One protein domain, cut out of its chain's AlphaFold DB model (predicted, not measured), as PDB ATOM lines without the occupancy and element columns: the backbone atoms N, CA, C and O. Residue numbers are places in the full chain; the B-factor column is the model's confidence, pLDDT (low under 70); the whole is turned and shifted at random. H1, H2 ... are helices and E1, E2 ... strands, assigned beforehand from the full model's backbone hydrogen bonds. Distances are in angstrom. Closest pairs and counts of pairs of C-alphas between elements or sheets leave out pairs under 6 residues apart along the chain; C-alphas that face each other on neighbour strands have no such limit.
ATOM      1  N   GLU A  33     259.553 291.581 370.479       87.88
ATOM      2  CA  GLU A  33     260.584 291.063 371.373       87.88
ATOM      3  C   GLU A  33     261.363 289.922 370.717       87.88
ATOM      4  O   GLU A  33     260.797 289.036 370.064       87.88
ATOM      5  N   THR A  34     262.674 289.899 370.951       88.81
ATOM      6  CA  THR A  34     263.572 288.820 370.533       88.81
ATOM      7  C   THR A  34     264.620 288.573 371.614       88.81
ATOM      8  O   THR A  34     265.055 289.517 372.271       88.81
ATOM      9  N   ASP A  35     265.019 287.317 371.820       90.56
ATOM     10  CA  ASP A  35     266.064 286.985 372.795       90.56
ATOM     11  C   ASP A  35     267.453 287.345 372.232       90.56
ATOM     12  O   ASP A  35     268.346 287.752 372.974       90.56
ATOM     13  N   VAL A  36     267.641 287.203 370.911       91.31
ATOM     14  CA  VAL A  36     268.897 287.511 370.213       91.31
ATOM     15  C   VAL A  36     268.619 288.227 368.893       91.31
ATOM     16  O   VAL A  36     267.974 287.680 368.001       91.31
ATOM     17  N   ALA A  37     269.185 289.423 368.724       91.06
ATOM     18  CA  ALA A  37     269.188 290.147 367.454       91.06
ATOM     19  C   ALA A  37     270.557 290.036 366.761       91.06
ATOM     20  O   ALA A  37     271.587 290.397 367.329       91.06
ATOM     21  N   ILE A  38     270.571 289.557 365.517       90.75
ATOM     22  CA  ILE A  38     271.754 289.431 364.660       90.75
ATOM     23  C   ILE A  38     271.663 290.487 363.559       90.75
ATOM     24  O   ILE A  38     270.737 290.469 362.750       90.75
ATOM     25  N   ILE A  39     272.641 291.392 363.508       91.19
ATOM     26  CA  ILE A  39     272.715 292.442 362.486       91.19
ATOM     27  C   ILE A  39     273.658 291.992 361.366       91.19
ATOM     28  O   ILE A  39     274.870 291.881 361.558       91.19
ATOM     29  N   GLY A  40     273.090 291.749 360.190       87.06
ATOM     30  CA  GLY A  40     273.766 291.259 358.996       87.06
ATOM     31  C   GLY A  40     273.496 289.777 358.732       87.06
ATOM     32  O   GLY A  40     273.730 288.911 359.571       87.06
ATOM     33  N   SER A  41     273.079 289.477 357.505       86.19
ATOM     34  CA  SER A  41     272.750 288.129 357.015       86.19
ATOM     35  C   SER A  41     273.887 287.485 356.207       86.19
ATOM     36  O   SER A  41     273.675 286.577 355.404       86.19
ATOM     37  N   GLY A  42     275.119 287.972 356.365       86.94
ATOM     38  CA  GLY A  42     276.296 287.339 355.767       86.94
ATOM     39  C   GLY A  42     276.608 285.979 356.396       86.94
ATOM     40  O   GLY A  42     275.935 285.525 357.321       86.94
ATOM     41  N   TYR A  43     277.693 285.347 355.945       86.62
ATOM     42  CA  TYR A  43     278.087 284.014 356.420       86.62
ATOM     43  C   TYR A  43     278.226 283.935 357.946       86.62
ATOM     44  O   TYR A  43     277.796 282.955 358.550       86.62
ATOM     45  N   ALA A  44     278.783 284.980 358.569       90.88
ATOM     46  CA  ALA A  44     278.914 285.061 360.019       90.88
ATOM     47  C   ALA A  44     277.543 285.062 360.714       90.88
ATOM     48  O   ALA A  44     277.288 284.183 361.527       90.88
ATOM     49  N   GLY A  45     276.640 285.976 360.340       88.94
ATOM     50  CA  GLY A  45     275.307 286.066 360.945       88.94
ATOM     51  C   GLY A  45     274.465 284.807 360.732       88.94
ATOM     52  O   GLY A  45     273.857 284.303 361.673       88.94
ATOM     53  N   ALA A  46     274.509 284.236 359.525       85.94
ATOM     54  CA  ALA A  46     273.855 282.965 359.216       85.94
ATOM     55  C   ALA A  46     274.390 281.815 360.084       85.94
ATOM     56  O   ALA A  46     273.620 281.035 360.643       85.94
ATOM     57  N   SER A  47     275.716 281.722 360.218       88.44
ATOM     58  CA  SER A  47     276.368 280.678 361.012       88.44
ATOM     59  C   SER A  47     276.069 280.837 362.499       88.44
ATOM     60  O   SER A  47     275.801 279.845 363.170       88.44
ATOM     61  N   THR A  48     276.054 282.068 363.015       90.94
ATOM     62  CA  THR A  48     275.654 282.354 364.396       90.94
ATOM     63  C   THR A  48     274.223 281.893 364.657       90.94
ATOM     64  O   THR A  48     273.998 281.157 365.615       90.94
ATOM     65  N   ALA A  49     273.272 282.247 363.786       87.12
ATOM     66  CA  ALA A  49     271.884 281.805 363.910       87.12
ATOM     67  C   ALA A  49     271.768 280.271 363.919       87.12
ATOM     68  O   ALA A  49     271.095 279.698 364.778       87.12
ATOM     69  N   TYR A  50     272.479 279.603 363.007       85.88
ATOM     70  CA  TYR A  50     272.521 278.143 362.923       85.88
ATOM     71  C   TYR A  50     273.066 277.492 364.198       85.88
ATOM     72  O   TYR A  50     272.460 276.556 364.718       85.88
ATOM     73  N   TRP A  51     274.193 277.976 364.722       89.44
ATOM     74  CA  TRP A  51     274.822 277.376 365.899       89.44
ATOM     75  C   TRP A  51     274.075 277.662 367.197       89.44
ATOM     76  O   TRP A  51     274.067 276.790 368.060       89.44
ATOM     77  N   ILE A  52     273.414 278.820 367.326       88.50
ATOM     78  CA  ILE A  52     272.485 279.065 368.440       88.50
ATOM     79  C   ILE A  52     271.397 278.001 368.411       88.50
ATOM     80  O   ILE A  52     271.242 277.268 369.379       88.50
ATOM     81  N   HIS A  53     270.721 277.863 367.271       83.25
ATOM     82  CA  HIS A  53     269.620 276.925 367.122       83.25
ATOM     83  C   HIS A  53     270.035 275.472 367.404       83.25
ATOM     84  O   HIS A  53     269.396 274.777 368.194       83.25
ATOM     85  N   LYS A  54     271.144 275.031 366.800       85.44
ATOM     86  CA  LYS A  54     271.685 273.684 367.002       85.44
ATOM     87  C   LYS A  54     272.135 273.456 368.444       85.44
ATOM     88  O   LYS A  54     271.868 272.408 369.014       85.44
ATOM     89  N   GLY A  55     272.795 274.437 369.055       88.31
ATOM     90  CA  GLY A  55     273.235 274.353 370.448       88.31
ATOM     91  C   GLY A  55     272.072 274.269 371.439       88.31
ATOM     92  O   GLY A  55     272.220 273.673 372.504       88.31
ATOM     93  N   THR A  56     270.909 274.820 371.083       86.56
ATOM     94  CA  THR A  56     269.705 274.795 371.919       86.56
ATOM     95  C   THR A  56     268.714 273.694 371.541       86.56
ATOM     96  O   THR A  56     267.694 273.571 372.216       86.56
ATOM     97  N   GLU A  57     268.990 272.862 370.525       83.81
ATOM     98  CA  GLU A  57     268.075 271.835 369.981       83.81
ATOM     99  C   GLU A  57     267.477 270.906 371.051       83.81
ATOM    100  O   GLU A  57     266.277 270.645 371.037       83.81
ATOM    101  N   ASN A  58     268.287 270.508 372.035       84.31
ATOM    102  CA  ASN A  58     267.905 269.597 373.120       84.31
ATOM    103  C   ASN A  58     267.558 270.317 374.434       84.31
ATOM    104  O   ASN A  58     267.445 269.690 375.486       84.31
ATOM    105  N   THR A  59     267.430 271.642 374.402       80.62
ATOM    106  CA  THR A  59     267.057 272.429 375.581       80.62
ATOM    107  C   THR A  59     265.538 272.577 375.662       80.62
ATOM    108  O   THR A  59     264.848 272.639 374.646       80.62
ATOM    109  N   GLY A  60     264.993 272.680 376.878       82.38
ATOM    110  CA  GLY A  60     263.551 272.871 377.087       82.38
ATOM    111  C   GLY A  60     262.995 274.203 376.557       82.38
ATOM    112  O   GLY A  60     261.779 274.390 376.557       82.38
ATOM    113  N   ARG A  61     263.855 275.132 376.106       83.50
ATOM    114  CA  ARG A  61     263.465 276.432 375.544       83.50
ATOM    115  C   ARG A  61     264.391 276.846 374.401       83.50
ATOM    116  O   ARG A  61     265.567 277.108 374.617       83.50
ATOM    117  N   GLN A  62     263.818 277.015 373.213       82.19
ATOM    118  CA  GLN A  62     264.495 277.624 372.067       82.19
ATOM    119  C   GLN A  62     264.465 279.158 372.175       82.19
ATOM    120  O   GLN A  62     263.380 279.706 372.394       82.19
ATOM    121  N   PRO A  63     265.603 279.859 372.029       87.31
ATOM    122  CA  PRO A  63     265.626 281.316 372.006       87.31
ATOM    123  C   PRO A  63     264.993 281.854 370.715       87.31
ATOM    124  O   PRO A  63     265.180 281.291 369.635       87.31
ATOM    125  N   LYS A  64     264.279 282.977 370.817       86.06
ATOM    126  CA  LYS A  64     263.825 283.765 369.665       86.06
ATOM    127  C   LYS A  64     265.029 284.505 369.077       86.06
ATOM    128  O   LYS A  64     265.667 285.288 369.778       86.06
ATOM    129  N   VAL A  65     265.343 284.253 367.811       86.75
ATOM    130  CA  VAL A  65     266.491 284.833 367.110       86.75
ATOM    131  C   VAL A  65     266.004 285.612 365.892       86.75
ATOM    132  O   VAL A  65     265.402 285.061 364.973       86.75
ATOM    133  N   THR A  66     266.305 286.903 365.836       87.25
ATOM    134  CA  THR A  66     265.953 287.762 364.699       87.25
ATOM    135  C   THR A  66     267.209 288.138 363.930       87.25
ATOM    136  O   THR A  66     268.145 288.675 364.512       87.25
ATOM    137  N   VAL A  67     267.235 287.880 362.621       86.88
ATOM    138  CA  VAL A  67     268.321 288.299 361.726       86.88
ATOM    139  C   VAL A  67     267.824 289.468 360.885       86.88
ATOM    140  O   VAL A  67     266.824 289.339 360.180       86.88
ATOM    141  N   LEU A  68     268.525 290.595 360.959       87.75
ATOM    142  CA  LEU A  68     268.200 291.825 360.243       87.75
ATOM    143  C   LEU A  68     269.257 292.107 359.182       87.75
ATOM    144  O   LEU A  68     270.451 292.076 359.469       87.75
ATOM    145  N   GLU A  69     268.834 292.417 357.965       85.75
ATOM    146  CA  GLU A  69     269.728 292.794 356.869       85.75
ATOM    147  C   GLU A  69     269.164 294.007 356.139       85.75
ATOM    148  O   GLU A  69     267.977 294.053 355.874       85.75
ATOM    149  N   ALA A  70     270.006 294.984 355.805       83.62
ATOM    150  CA  ALA A  70     269.562 296.258 355.228       83.62
ATOM    151  C   ALA A  70     269.511 296.261 353.686       83.62
ATOM    152  O   ALA A  70     269.367 297.311 353.065       83.62
ATOM    153  N   ARG A  71     269.797 295.113 353.064       82.62
ATOM    154  CA  ARG A  71     269.896 294.887 351.613       82.62
ATOM    155  C   ARG A  71     269.422 293.459 351.313       82.62
ATOM    156  O   ARG A  71     268.532 292.960 351.982       82.62
ATOM    157  N   ASP A  72     270.055 292.784 350.358       81.06
ATOM    158  CA  ASP A  72     269.828 291.374 350.047       81.06
ATOM    159  C   ASP A  72     270.591 290.454 351.010       81.06
ATOM    160  O   ASP A  72     271.680 290.798 351.499       81.06
ATOM    161  N   VAL A  73     270.094 289.223 351.175       80.38
ATOM    162  CA  VAL A  73     270.833 288.176 351.888       80.38
ATOM    163  C   VAL A  73     272.225 288.013 351.281       80.38
ATOM    164  O   VAL A  73     272.384 287.845 350.071       80.38
ATOM    165  N   CYS A  74     273.254 288.063 352.130       82.31
ATOM    166  CA  CYS A  74     274.659 288.019 351.714       82.31
ATOM    167  C   CYS A  74     275.113 289.159 350.772       82.31
ATOM    168  O   CYS A  74     276.185 289.040 350.176       82.31
ATOM    169  N   GLY A  75     274.385 290.279 350.663       79.19
ATOM    170  CA  GLY A  75     274.640 291.378 349.708       79.19
ATOM    171  C   GLY A  75     275.989 292.114 349.835       79.19
ATOM    172  O   GLY A  75     276.374 292.908 348.968       79.19
ATOM    173  N   SER A  76     276.728 291.855 350.916       84.69
ATOM    174  CA  SER A  76     278.038 292.446 351.211       84.69
ATOM    175  C   SER A  76     279.197 291.516 350.801       84.69
ATOM    176  O   SER A  76     279.126 290.833 349.779       84.69
ATOM    177  N   ALA A  77     280.284 291.483 351.578       86.00
ATOM    178  CA  ALA A  77     281.481 290.678 351.311       86.00
ATOM    179  C   ALA A  77     281.165 289.204 350.984       86.00
ATOM    180  O   ALA A  77     281.711 288.648 350.032       86.00
ATOM    181  N   THR A  78     280.234 288.584 351.719       86.56
ATOM    182  CA  THR A  78     279.863 287.169 351.548       86.56
ATOM    183  C   THR A  78     279.436 286.829 350.119       86.56
ATOM    184  O   THR A  78     279.953 285.872 349.549       86.56
ATOM    185  N   GLY A  79     278.544 287.610 349.513       83.38
ATOM    186  CA  GLY A  79     278.078 287.376 348.147       83.38
ATOM    187  C   GLY A  79     278.987 287.964 347.064       83.38
ATOM    188  O   GLY A  79     278.694 287.808 345.882       83.38
ATOM    189  N   ARG A  80     280.090 288.635 347.424       85.50
ATOM    190  CA  ARG A  80     281.051 289.237 346.475       85.50
ATOM    191  C   ARG A  80     282.362 288.456 346.345       85.50
ATOM    192  O   ARG A  80     283.033 288.586 345.328       85.50
ATOM    193  N   ASN A  81     282.676 287.579 347.299       80.25
ATOM    194  CA  ASN A  81     283.908 286.773 347.314       80.25
ATOM    195  C   ASN A  81     283.859 285.498 346.436       80.25
ATOM    196  O   ASN A  81     284.769 284.675 346.504       80.25
ATOM    197  N   GLY A  82     282.807 285.302 345.632       72.44
ATOM    198  CA  GLY A  82     282.635 284.136 344.758       72.44
ATOM    199  C   GLY A  82     281.360 283.332 345.032       72.44
ATOM    200  O   GLY A  82     280.839 283.311 346.148       72.44
ATOM    201  N   LYS A  83     280.875 282.598 344.017       70.00
ATOM    202  CA  LYS A  83     279.636 281.788 344.094       70.00
ATOM    203  C   LYS A  83     279.617 280.789 345.256       70.00
ATOM    204  O   LYS A  83     278.557 280.495 345.802       70.00
ATOM    205  N   ARG A  84     280.782 280.245 345.631       71.62
ATOM    206  CA  ARG A  84     280.901 279.222 346.682       71.62
ATOM    207  C   ARG A  84     280.471 279.755 348.048       71.62
ATOM    208  O   ARG A  84     279.742 279.069 348.754       71.62
ATOM    209  N   THR A  85     280.876 280.973 348.390       68.88
ATOM    210  CA  THR A  85     280.592 281.594 349.690       68.88
ATOM    211  C   THR A  85     279.110 281.942 349.826       68.88
ATOM    212  O   THR A  85     278.512 281.702 350.875       68.88
ATOM    213  N   PHE A  86     278.487 282.405 348.737       71.00
ATOM    214  CA  PHE A  86     277.040 282.612 348.671       71.00
ATOM    215  C   PHE A  86     276.276 281.298 348.890       71.00
ATOM    216  O   PHE A  86     275.551 281.172 349.874       71.00
ATOM    217  N   LYS A  87     276.539 280.266 348.071       73.81
ATOM    218  CA  LYS A  87     275.858 278.961 348.180       73.81
ATOM    219  C   LYS A  87     276.053 278.266 349.528       73.81
ATOM    220  O   LYS A  87     275.173 277.542 349.990       73.81
ATOM    221  N   MET A  88     277.212 278.443 350.159       71.12
ATOM    222  CA  MET A  88     277.468 277.894 351.491       71.12
ATOM    223  C   MET A  88     276.598 278.577 352.546       71.12
ATOM    224  O   MET A  88     276.044 277.900 353.406       71.12
ATOM    225  N   THR A  89     276.417 279.893 352.437       67.12
ATOM    226  CA  THR A  89     275.540 280.648 353.337       67.12
ATOM    227  C   THR A  89     274.069 280.317 353.102       67.12
ATOM    228  O   THR A  89     273.334 280.121 354.062       67.12
ATOM    229  N   GLU A  90     273.646 280.152 351.847       73.00
ATOM    230  CA  GLU A  90     272.296 279.674 351.529       73.00
ATOM    231  C   GLU A  90     272.005 278.307 352.138       73.00
ATOM    232  O   GLU A  90     270.932 278.093 352.685       73.00
ATOM    233  N   ARG A  91     272.964 277.376 352.074       74.25
ATOM    234  CA  ARG A  91     272.828 276.074 352.732       74.25
ATOM    235  C   ARG A  91     272.648 276.227 354.233       74.25
ATOM    236  O   ARG A  91     271.798 275.548 354.795       74.25
ATOM    237  N   VAL A  92     273.412 277.111 354.875       70.62
ATOM    238  CA  VAL A  92     273.224 277.410 356.299       70.62
ATOM    239  C   VAL A  92     271.810 277.947 356.524       70.62
ATOM    240  O   VAL A  92     271.074 277.352 357.300       70.62
ATOM    241  N   PHE A  93     271.371 278.963 355.779       71.62
ATOM    242  CA  PHE A  93     270.020 279.519 355.912       71.62
ATOM    243  C   PHE A  93     268.899 278.526 355.623       71.62
ATOM    244  O   PHE A  93     267.892 278.567 356.314       71.62
ATOM    245  N   ASN A  94     269.050 277.628 354.652       71.50
ATOM    246  CA  ASN A  94     268.054 276.595 354.372       71.50
ATOM    247  C   ASN A  94     267.949 275.600 355.530       71.50
ATOM    248  O   ASN A  94     266.839 275.273 355.927       71.50
ATOM    249  N   ASN A  95     269.073 275.217 356.145       64.94
ATOM    250  CA  ASN A  95     269.044 274.418 357.372       64.94
ATOM    251  C   ASN A  95     268.399 275.174 358.542       64.94
ATOM    252  O   ASN A  95     267.814 274.551 359.412       64.94
ATOM    253  N   VAL A  96     268.487 276.507 358.584       60.47
ATOM    254  CA  VAL A  96     267.767 277.293 359.598       60.47
ATOM    255  C   VAL A  96     266.269 277.413 359.253       60.47
ATOM    256  O   VAL A  96     265.424 277.305 360.139       60.47
ATOM    257  N   LYS A  97     265.916 277.585 357.972       56.44
ATOM    258  CA  LYS A  97     264.530 277.679 357.479       56.44
ATOM    259  C   LYS A  97     263.733 276.396 357.666       56.44
ATOM    260  O   LYS A  97     262.580 276.476 358.077       56.44
ATOM    261  N   GLU A  98     264.322 275.246 357.335       47.06
ATOM    262  CA  GLU A  98     263.650 273.946 357.455       47.06
ATOM    263  C   GLU A  98     263.273 273.630 358.901       47.06
ATOM    264  O   GLU A  98     262.345 272.858 359.130       47.06
ATOM    265  N   VAL A  99     263.937 274.257 359.878       42.25
ATOM    266  CA  VAL A  99     263.747 273.873 361.270       42.25
ATOM    267  C   VAL A  99     262.677 274.684 362.000       42.25
ATOM    268  O   VAL A  99     262.080 274.102 362.895       42.25
ATOM    269  N   ASN A 100     262.322 275.935 361.655       42.69
ATOM    270  CA  ASN A 100     261.174 276.604 362.312       42.69
ATOM    271  C   ASN A 100     260.685 277.906 361.641       42.69
ATOM    272  O   ASN A 100     261.186 278.990 361.933       42.69
ATOM    273  N   VAL A 101     259.579 277.823 360.892       40.00
ATOM    274  CA  VAL A 101     258.700 278.979 360.585       40.00
ATOM    275  C   VAL A 101     257.684 279.231 361.726       40.00
ATOM    276  O   VAL A 101     256.960 280.218 361.722       40.00
ATOM    277  N   THR A 102     257.665 278.396 362.773       34.44
ATOM    278  CA  THR A 102     256.697 278.469 363.889       34.44
ATOM    279  C   THR A 102     257.305 278.763 365.266       34.44
ATOM    280  O   THR A 102     256.553 278.937 366.223       34.44
ATOM    281  N   ARG A 103     258.640 278.847 365.415       37.22
ATOM    282  CA  ARG A 103     259.298 279.036 366.733       37.22
ATOM    283  C   ARG A 103     260.494 279.994 366.731       37.22
ATOM    284  O   ARG A 103     261.537 279.698 367.302       37.22
ATOM    285  N   GLY A 104     260.305 281.175 366.146       41.56
ATOM    286  CA  GLY A 104     261.070 282.355 366.554       41.56
ATOM    287  C   GLY A 104     262.363 282.649 365.801       41.56
ATOM    288  O   GLY A 104     263.122 283.468 366.307       41.56
ATOM    289  N   LEU A 105     262.613 282.065 364.620       43.97
ATOM    290  CA  LEU A 105     263.607 282.631 363.708       43.97
ATOM    291  C   LEU A 105     262.935 283.547 362.691       43.97
ATOM    292  O   LEU A 105     262.191 283.090 361.826       43.97
ATOM    293  N   VAL A 106     263.229 284.839 362.790       51.50
ATOM    294  CA  VAL A 106     262.685 285.846 361.884       51.50
ATOM    295  C   VAL A 106     263.836 286.477 361.108       51.50
ATOM    296  O   VAL A 106     264.598 287.273 361.652       51.50
ATOM    297  N   LEU A 107     263.990 286.094 359.839       57.53
ATOM    298  CA  LEU A 107     264.823 286.824 358.884       57.53
ATOM    299  C   LEU A 107     263.975 287.951 358.292       57.53
ATOM    300  O   LEU A 107     262.978 287.682 357.608       57.53
ATOM    301  N   ILE A 108     264.366 289.190 358.573       52.50
ATOM    302  CA  ILE A 108     263.768 290.385 357.986       52.50
ATOM    303  C   ILE A 108     264.847 291.153 357.243       52.50
ATOM    304  O   ILE A 108     265.852 291.579 357.811       52.50
TER     305      ILE A 108
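What this domain is: This is residues 33 to 108 of the 110 residues of the protein "DAO domain-containing protein" of Cochliobolus heterostrophus (strain C5 / ATCC 48332 / race O) (UniProt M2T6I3). A small three-stranded parallel sheet has H1 along one face, and H3 runs side by side with H1, reaching the sheet with residues 93 to 97 alone. The short H2 sits off the sheet, near the beginning of H3. The 76 printed residues follow the order E1 H1 E2 H2 H3 E3, with sheet order E1 E2 E3; the class is mixed, helices and strands. The whole is compact, with a radius of gyration of the C-alphas of 12.2 A, yet elongated, spanning 39 by 22 by 17 A.

Where its parts are: E1, residues 36 to 39, begins at C-alpha 36 (268.897, 287.511, 370.213). H1, residues 43 to 56, is 19.9 A long. E2 is residues 65 to 69, 13.4 A, and H2 residues 77 to 80. H3, residues 83 to 97, is 20.6 A long. E3, residues 105 to 108, ends at C-alpha 108 (263.768, 290.385, 357.986).

How they stand to each other: E1 and E2 are parallel at 14 degrees, with N 38 and O 66 2.8 A apart, within hydrogen-bond range. E2 and E3 are parallel at 16 degrees, with N 67 and O 106 at 2.9 A. H1 is on the sheet at a height of 9.7 A, making two layers, a helix over one face; it runs along the strands, at 7 degrees to E2 on the local plane. E1, H1, E2 and E2, H2 H3, E3 are strand-helix-strand units, parallel neighbour strands joined through helices, with right-handed crossovers. H3 touches H1, closest at the C-alphas of Tyr 43 and Thr 89, 5.2 A, at a shallow tilt of 30 degrees, the same way. H3 only grazes the sheet. H2 and H3 touch only at the corner, with the C-alphas of Gly 79 and Phe 86 closest at 4.9 A. H2 is apart from E1 and E3. Every O i to N i+4 pair is within hydrogen-bond range in H1 and H3; H2 is too short for one.

The domain as a whole: The C-alphas farthest apart, of Gly 60 and Gly 82, are 39.2 A apart. The printed part has no cut and no long link. Mean pLDDT of the printed part is 76.5; residues 85, 89 and 95 to 108 are under 70.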